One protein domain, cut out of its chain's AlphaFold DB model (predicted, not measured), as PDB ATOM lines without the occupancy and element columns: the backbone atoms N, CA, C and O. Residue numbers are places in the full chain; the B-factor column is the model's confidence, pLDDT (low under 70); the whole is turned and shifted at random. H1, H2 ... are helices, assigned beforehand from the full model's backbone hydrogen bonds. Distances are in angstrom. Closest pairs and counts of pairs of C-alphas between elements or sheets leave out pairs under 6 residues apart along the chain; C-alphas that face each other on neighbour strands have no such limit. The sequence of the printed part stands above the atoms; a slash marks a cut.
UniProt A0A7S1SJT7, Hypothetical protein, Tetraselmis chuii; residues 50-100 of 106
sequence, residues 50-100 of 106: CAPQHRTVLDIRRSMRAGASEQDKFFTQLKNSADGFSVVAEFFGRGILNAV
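This is residues 50 to 100 of the 106 residues of the protein "Hypothetical protein" of Tetraselmis chuii (UniProt A0A7S1SJT7). A helical arm, residues 50 to 59, sticks out from a small body where H1 ends, H2 and H3 form a hairpin and short H4 folds back. The 51 printed residues include four named helices, H1 to H4, and no named strand: all helix. The whole is loose, radius of gyration of the C-alphas 13.0 A, spanning 42 by 19 by 13 A.

Find C-alpha 51 at (5.963, -9.752, -4.010); H1, residues 51 to 67, runs 23.3 A from there, kinked 30 degrees near residue 58. Next come H2, residues 71 to 80, 14.7 A; H3, 84 to 93, 14.2 A; and H4, 96 to 100, 8.4 A, ending at (-23.255, -21.051, -4.423).

H1 is apart from H2 and H3. Hairpin H2 and H3 touch, closest C-alphas Leu 78 and Gly 84, 5.4 A, at a shallow tilt of 24 degrees, opposite ways. H4 only just touches H1, at residues 64 to 67 alone, with 3 pairs of C-alphas within 8 A; Gly 67 and Ile 96 come closest, 5.8 A. O i to N i+4 pairs are within hydrogen-bond range throughout H2 and H3, 11 of 13 in H1, 0 of 1 in H4, where O i to N i+3 gives 0 of 2.

The printed part has no cut, and its three links are tight. pLDDT is under 70 at residues 67 to 70 and 97 to 100.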
ATOM      1  N   CYS A  50       9.864 -10.892  -2.809       88.88
ATOM      2  CA  CYS A  50       8.948 -12.003  -3.094       88.88
ATOM      3  C   CYS A  50       7.639 -11.540  -3.745       88.88
ATOM      4  O   CYS A  50       7.019 -12.304  -4.484       88.88
ATOM      5  N   ALA A  51       7.211 -10.300  -3.488       86.69
ATOM      6  CA  ALA A  51       5.963  -9.752  -4.010       86.69
ATOM      7  C   ALA A  51       5.850  -9.866  -5.545       86.69
ATOM      8  O   ALA A  51       4.811 -10.334  -6.012       86.69
ATOM      9  N   PRO A  52       6.896  -9.572  -6.353       84.81
ATOM     10  CA  PRO A  52       6.812  -9.716  -7.807       84.81
ATOM     11  C   PRO A  52       6.512 -11.149  -8.257       84.81
ATOM     12  O   PRO A  52       5.698 -11.353  -9.153       84.81
ATOM     13  N   GLN A  53       7.120 -12.146  -7.606       81.50
ATOM     14  CA  GLN A  53       6.928 -13.561  -7.939       81.50
ATOM     15  C   GLN A  53       5.524 -14.054  -7.573       81.50
ATOM     16  O   GLN A  53       4.961 -14.911  -8.250       81.50
ATOM     17  N   HIS A  54       4.937 -13.512  -6.506       78.25
ATOM     18  CA  HIS A  54       3.616 -13.930  -6.036       78.25
ATOM     19  C   HIS A  54       2.473 -13.141  -6.680       78.25
ATOM     20  O   HIS A  54       1.328 -13.597  -6.642       78.25
ATOM     21  N   ARG A  55       2.768 -11.997  -7.307       81.56
ATOM     22  CA  ARG A  55       1.763 -11.104  -7.892       81.56
ATOM     23  C   ARG A  55       0.867 -11.810  -8.900       81.56
ATOM     24  O   ARG A  55      -0.346 -11.704  -8.787       81.56
ATOM     25  N   THR A  56       1.429 -12.615  -9.801       80.75
ATOM     26  CA  THR A  56       0.642 -13.357 -10.801       80.75
ATOM     27  C   THR A  56      -0.367 -14.305 -10.152       80.75
ATOM     28  O   THR A  56      -1.532 -14.327 -10.537       80.75
ATOM     29  N   VAL A  57       0.042 -15.061  -9.129       80.56
ATOM     30  CA  VAL A  57      -0.856 -15.992  -8.424       80.56
ATOM     31  C   VAL A  57      -1.927 -15.231  -7.643       80.56
ATOM     32  O   VAL A  57      -3.092 -15.634  -7.628       80.56
ATOM     33  N   LEU A  58      -1.559 -14.121  -7.004       81.88
ATOM     34  CA  LEU A  58      -2.501 -13.264  -6.288       81.88
ATOM     35  C   LEU A  58      -3.512 -12.611  -7.236       81.88
ATOM     36  O   LEU A  58      -4.696 -12.568  -6.901       81.88
ATOM     37  N   ASP A  59      -3.075 -12.178  -8.415       82.69
ATOM     38  CA  ASP A  59      -3.922 -11.598  -9.454       82.69
ATOM     39  C   ASP A  59      -4.868 -12.647 -10.041       82.69
ATOM     40  O   ASP A  59      -6.066 -12.391 -10.124       82.69
ATOM     41  N   ILE A  60      -4.391 -13.867 -10.319       80.19
ATOM     42  CA  ILE A  60      -5.258 -14.988 -10.715       80.19
ATOM     43  C   ILE A  60      -6.329 -15.222  -9.643       80.19
ATOM     44  O   ILE A  60      -7.521 -15.233  -9.944       80.19
ATOM     45  N   ARG A  61      -5.939 -15.338  -8.366       78.94
ATOM     46  CA  ARG A  61      -6.885 -15.532  -7.251       78.94
ATOM     47  C   ARG A  61      -7.847 -14.356  -7.071       78.94
ATOM     48  O   ARG A  61      -8.971 -14.555  -6.610       78.94
ATOM     49  N   ARG A  62      -7.417 -13.129  -7.364       81.25
ATOM     50  CA  ARG A  62      -8.259 -11.927  -7.320       81.25
ATOM     51  C   ARG A  62      -9.284 -11.952  -8.451       81.25
ATOM     52  O   ARG A  62     -10.464 -11.778  -8.164       81.25
ATOM     53  N   SER A  63      -8.860 -12.240  -9.678       76.19
ATOM     54  CA  SER A  63      -9.741 -12.374 -10.842       76.19
ATOM     55  C   SER A  63     -10.766 -13.492 -10.656       76.19
ATOM     56  O   SER A  63     -11.947 -13.273 -10.912       76.19
ATOM     57  N   MET A  64     -10.357 -14.644 -10.109       73.62
ATOM     58  CA  MET A  64     -11.281 -15.731  -9.755       73.62
ATOM     59  C   MET A  64     -12.359 -15.270  -8.757       73.62
ATOM     60  O   MET A  64     -13.540 -15.556  -8.931       73.62
ATOM     61  N   ARG A  65     -11.977 -14.506  -7.720       72.06
ATOM     62  CA  ARG A  65     -12.931 -13.953  -6.740       72.06
ATOM     63  C   ARG A  65     -13.866 -12.904  -7.337       72.06
ATOM     64  O   ARG A  65     -15.037 -12.893  -6.986       72.06
ATOM     65  N   ALA A  66     -13.368 -12.034  -8.214       71.81
ATOM     66  CA  ALA A  66     -14.191 -11.018  -8.867       71.81
ATOM     67  C   ALA A  66     -15.242 -11.649  -9.800       71.81
ATOM     68  O   ALA A  66     -16.404 -11.246  -9.775       71.81
ATOM     69  N   GLY A  67     -14.861 -12.693 -10.545       66.38
ATOM     70  CA  GLY A  67     -15.769 -13.420 -11.435       66.38
ATOM     71  C   GLY A  67     -16.907 -14.146 -10.710       66.38
ATOM     72  O   GLY A  67     -17.934 -14.435 -11.317       66.38
ATOM     73  N   ALA A  68     -16.776 -14.416  -9.404       64.56
ATOM     74  CA  ALA A  68     -17.817 -15.081  -8.615       64.56
ATOM     75  C   ALA A  68     -19.135 -14.287  -8.530       64.56
ATOM     76  O   ALA A  68     -20.182 -14.870  -8.254       64.56
ATOM     77  N   SER A  69     -19.103 -12.980  -8.814       64.50
ATOM     78  CA  SER A  69     -20.294 -12.126  -8.893       64.50
ATOM     79  C   SER A  69     -21.021 -12.199 -10.249       64.50
ATOM     80  O   SER A  69     -22.055 -11.556 -10.410       64.50
ATOM     81  N   GLU A  70     -20.510 -12.944 -11.237       69.94
ATOM     82  CA  GLU A  70     -20.976 -12.898 -12.634       69.94
ATOM     83  C   GLU A  70     -21.845 -14.104 -13.037       69.94
ATOM     84  O   GLU A  70     -21.756 -14.616 -14.155       69.94
ATOM     85  N   GLN A  71     -22.714 -14.567 -12.133       72.69
ATOM     86  CA  GLN A  71     -23.571 -15.740 -12.365       72.69
ATOM     87  C   GLN A  71     -24.503 -15.576 -13.581       72.69
ATOM     88  O   GLN A  71     -24.697 -16.524 -14.340       72.69
ATOM     89  N   ASP A  72     -25.009 -14.371 -13.848       79.50
ATOM     90  CA  ASP A  72     -25.868 -14.120 -15.016       79.50
ATOM     91  C   ASP A  72     -25.117 -14.253 -16.349       79.50
ATOM     92  O   ASP A  72     -25.683 -14.696 -17.358       79.50
ATOM     93  N   LYS A  73     -23.814 -13.933 -16.363       81.75
ATOM     94  CA  LYS A  73     -22.966 -14.123 -17.547       81.75
ATOM     95  C   LYS A  73     -22.745 -15.601 -17.834       81.75
ATOM     96  O   LYS A  73     -22.768 -15.981 -19.002       81.75
ATOM     97  N   PHE A  74     -22.607 -16.429 -16.797       84.06
ATOM     98  CA  PHE A  74     -22.522 -17.884 -16.948       84.06
ATOM     99  C   PHE A  74     -23.756 -18.440 -17.663       84.06
ATOM    100  O   PHE A  74     -23.625 -19.070 -18.711       84.06
ATOM    101  N   PHE A  75     -24.961 -18.162 -17.152       85.38
ATOM    102  CA  PHE A  75     -26.188 -18.704 -17.748       85.38
ATOM    103  C   PHE A  75     -26.433 -18.179 -19.164       85.38
ATOM    104  O   PHE A  75     -26.929 -18.917 -20.016       85.38
ATOM    105  N   THR A  76     -26.068 -16.925 -19.435       88.12
ATOM    106  CA  THR A  76     -26.167 -16.342 -20.779       88.12
ATOM    107  C   THR A  76     -25.203 -17.012 -21.757       88.12
ATOM    108  O   THR A  76     -25.607 -17.349 -22.869       88.12
ATOM    109  N   GLN A  77     -23.945 -17.246 -21.368       85.75
ATOM    110  CA  GLN A  77     -22.977 -17.923 -22.237       85.75
ATOM    111  C   GLN A  77     -23.337 -19.391 -22.449       85.75
ATOM    112  O   GLN A  77     -23.296 -19.860 -23.580       85.75
ATOM    113  N   LEU A  78     -23.778 -20.089 -21.401       89.19
ATOM    114  CA  LEU A  78     -24.168 -21.493 -21.488       89.19
ATOM    115  C   LEU A  78     -25.328 -21.709 -22.469       89.19
ATOM    116  O   LEU A  78     -25.269 -22.614 -23.298       89.19
ATOM    117  N   LYS A  79     -26.359 -20.851 -22.417       89.94
ATOM    118  CA  LYS A  79     -27.519 -20.916 -23.326       89.94
ATOM    119  C   LYS A  79     -27.153 -20.690 -24.793       89.94
ATOM    120  O   LYS A  79     -27.839 -21.208 -25.666       89.94
ATOM    121  N   ASN A  80     -26.107 -19.908 -25.048       91.06
ATOM    122  CA  ASN A  80     -25.700 -19.507 -26.393       91.06
ATOM    123  C   ASN A  80     -24.480 -20.285 -26.917       91.06
ATOM    124  O   ASN A  80     -24.027 -20.018 -28.029       91.06
ATOM    125  N   SER A  81     -23.916 -21.213 -26.137       91.00
ATOM    126  CA  SER A  81     -22.713 -21.945 -26.540       91.00
ATOM    127  C   SER A  81     -23.045 -23.186 -27.362       91.00
ATOM    128  O   SER A  81     -24.011 -23.890 -27.075       91.00
ATOM    129  N   ALA A  82     -22.187 -23.492 -28.334       89.19
ATOM    130  CA  ALA A  82     -22.228 -24.762 -29.054       89.19
ATOM    131  C   ALA A  82     -21.702 -25.937 -28.201       89.19
ATOM    132  O   ALA A  82     -22.138 -27.069 -28.385       89.19
ATOM    133  N   ASP A  83     -20.795 -25.660 -27.257       92.31
ATOM    134  CA  ASP A  83     -20.249 -26.630 -26.307       92.31
ATOM    135  C   ASP A  83     -20.429 -26.131 -24.869       92.31
ATOM    136  O   ASP A  83     -19.607 -25.390 -24.320       92.31
ATOM    137  N   GLY A  84     -21.526 -26.568 -24.250       88.69
ATOM    138  CA  GLY A  84     -21.850 -26.200 -22.877       88.69
ATOM    139  C   GLY A  84     -20.892 -26.790 -21.844       88.69
ATOM    140  O   GLY A  84     -20.731 -26.208 -20.772       88.69
ATOM    141  N   PHE A  85     -20.224 -27.908 -22.146       91.50
ATOM    142  CA  PHE A  85     -19.293 -28.525 -21.204       91.50
ATOM    143  C   PHE A  85     -18.033 -27.675 -21.043       91.50
ATOM    144  O   PHE A  85     -17.608 -27.430 -19.914       91.50
ATOM    145  N   SER A  86     -17.491 -27.151 -22.145       89.44
ATOM    146  CA  SER A  86     -16.357 -26.218 -22.099       89.44
ATOM    147  C   SER A  86     -16.671 -24.968 -21.271       89.44
ATOM    148  O   SER A  86     -15.862 -24.567 -20.432       89.44
ATOM    149  N   VAL A  87     -17.877 -24.403 -21.418       88.81
ATOM    150  CA  VAL A  87     -18.328 -23.251 -20.612       88.81
ATOM    151  C   VAL A  87     -18.403 -23.612 -19.126       88.81
ATOM    152  O   VAL A  87     -17.913 -22.869 -18.277       88.81
ATOM    153  N   VAL A  88     -18.972 -24.770 -18.780       87.19
ATOM    154  CA  VAL A  88     -19.029 -25.234 -17.383       87.19
ATOM    155  C   VAL A  88     -17.625 -25.439 -16.809       87.19
ATOM    156  O   VAL A  88     -17.355 -24.970 -15.704       87.19
ATOM    157  N   ALA A  89     -16.720 -26.080 -17.551       87.81
ATOM    158  CA  ALA A  89     -15.348 -26.336 -17.115       87.81
ATOM    159  C   ALA A  89     -14.559 -25.035 -16.876       87.81
ATOM    160  O   ALA A  89     -13.866 -24.910 -15.863       87.81
ATOM    161  N   GLU A  90     -14.706 -24.040 -17.755       85.19
ATOM    162  CA  GLU A  90     -14.069 -22.727 -17.614       85.19
ATOM    163  C   GLU A  90     -14.555 -21.986 -16.358       85.19
ATOM    164  O   GLU A  90     -13.748 -21.528 -15.544       85.19
ATOM    165  N   PHE A  91     -15.873 -21.894 -16.161       82.44
ATOM    166  CA  PHE A  91     -16.458 -21.186 -15.017       82.44
ATOM    167  C   PHE A  91     -16.233 -21.921 -13.689       82.44
ATOM    168  O   PHE A  91     -16.045 -21.278 -12.650       82.44
ATOM    169  N   PHE A  92     -16.195 -23.256 -13.717       83.06
ATOM    170  CA  PHE A  92     -15.806 -24.076 -12.573       83.06
ATOM    171  C   PHE A  92     -14.336 -23.848 -12.197       83.06
ATOM    172  O   PHE A  92     -14.041 -23.556 -11.039       83.06
ATOM    173  N   GLY A  93     -13.424 -23.883 -13.176       79.50
ATOM    174  CA  GLY A  93     -11.996 -23.616 -12.969       79.50
ATOM    175  C   GLY A  93     -11.710 -22.208 -12.437       79.50
ATOM    176  O   GLY A  93     -10.729 -22.000 -11.722       79.50
ATOM    177  N   ARG A  94     -12.600 -21.247 -12.716       78.00
ATOM    178  CA  ARG A  94     -12.540 -19.883 -12.172       78.00
ATOM    179  C   ARG A  94     -13.156 -19.721 -10.781       78.00
ATOM    180  O   ARG A  94     -13.069 -18.643 -10.204       78.00
ATOM    181  N   GLY A  95     -13.766 -20.766 -10.224       72.62
ATOM    182  CA  GLY A  95     -14.390 -20.730  -8.898       72.62
ATOM    183  C   GLY A  95     -15.705 -19.946  -8.833       72.62
ATOM    184  O   GLY A  95     -16.220 -19.726  -7.738       72.62
ATOM    185  N   ILE A  96     -16.279 -19.562  -9.980       71.44
ATOM    186  CA  ILE A  96     -17.511 -18.761 -10.069       71.44
ATOM    187  C   ILE A  96     -18.716 -19.548  -9.534       71.44
ATOM    188  O   ILE A  96     -19.573 -19.011  -8.836       71.44
ATOM    189  N   LEU A  97     -18.727 -20.857  -9.790       67.56
ATOM    190  CA  LEU A  97     -19.751 -21.789  -9.311       67.56
ATOM    191  C   LEU A  97     -19.579 -22.172  -7.827       67.56
ATOM    192  O   LEU A  97     -20.490 -22.735  -7.228       67.56
ATOM    193  N   ASN A  98     -18.439 -21.848  -7.204       63.03
ATOM    194  CA  ASN A  98     -18.134 -22.248  -5.826       63.03
ATOM    195  C   ASN A  98     -18.776 -21.315  -4.775       63.03
ATOM    196  O   ASN A  98     -18.942 -21.691  -3.618       63.03
ATOM    197  N   ALA A  99     -19.190 -20.105  -5.174       57.72
ATOM    198  CA  ALA A  99     -19.880 -19.147  -4.303       57.72
ATOM    199  C   ALA A  99     -21.336 -19.542  -3.973       57.72
ATOM    200  O   ALA A  99     -21.988 -18.890  -3.160       57.72
ATOM    201  N   VAL A 100     -21.856 -20.616  -4.579       52.28
ATOM    202  CA  VAL A 100     -23.255 -21.051  -4.423       52.28
ATOM    203  C   VAL A 100     -23.485 -21.846  -3.119       52.28
ATOM    204  O   VAL A 100     -24.626 -22.070  -2.730       52.28
TER     205      VAL A 100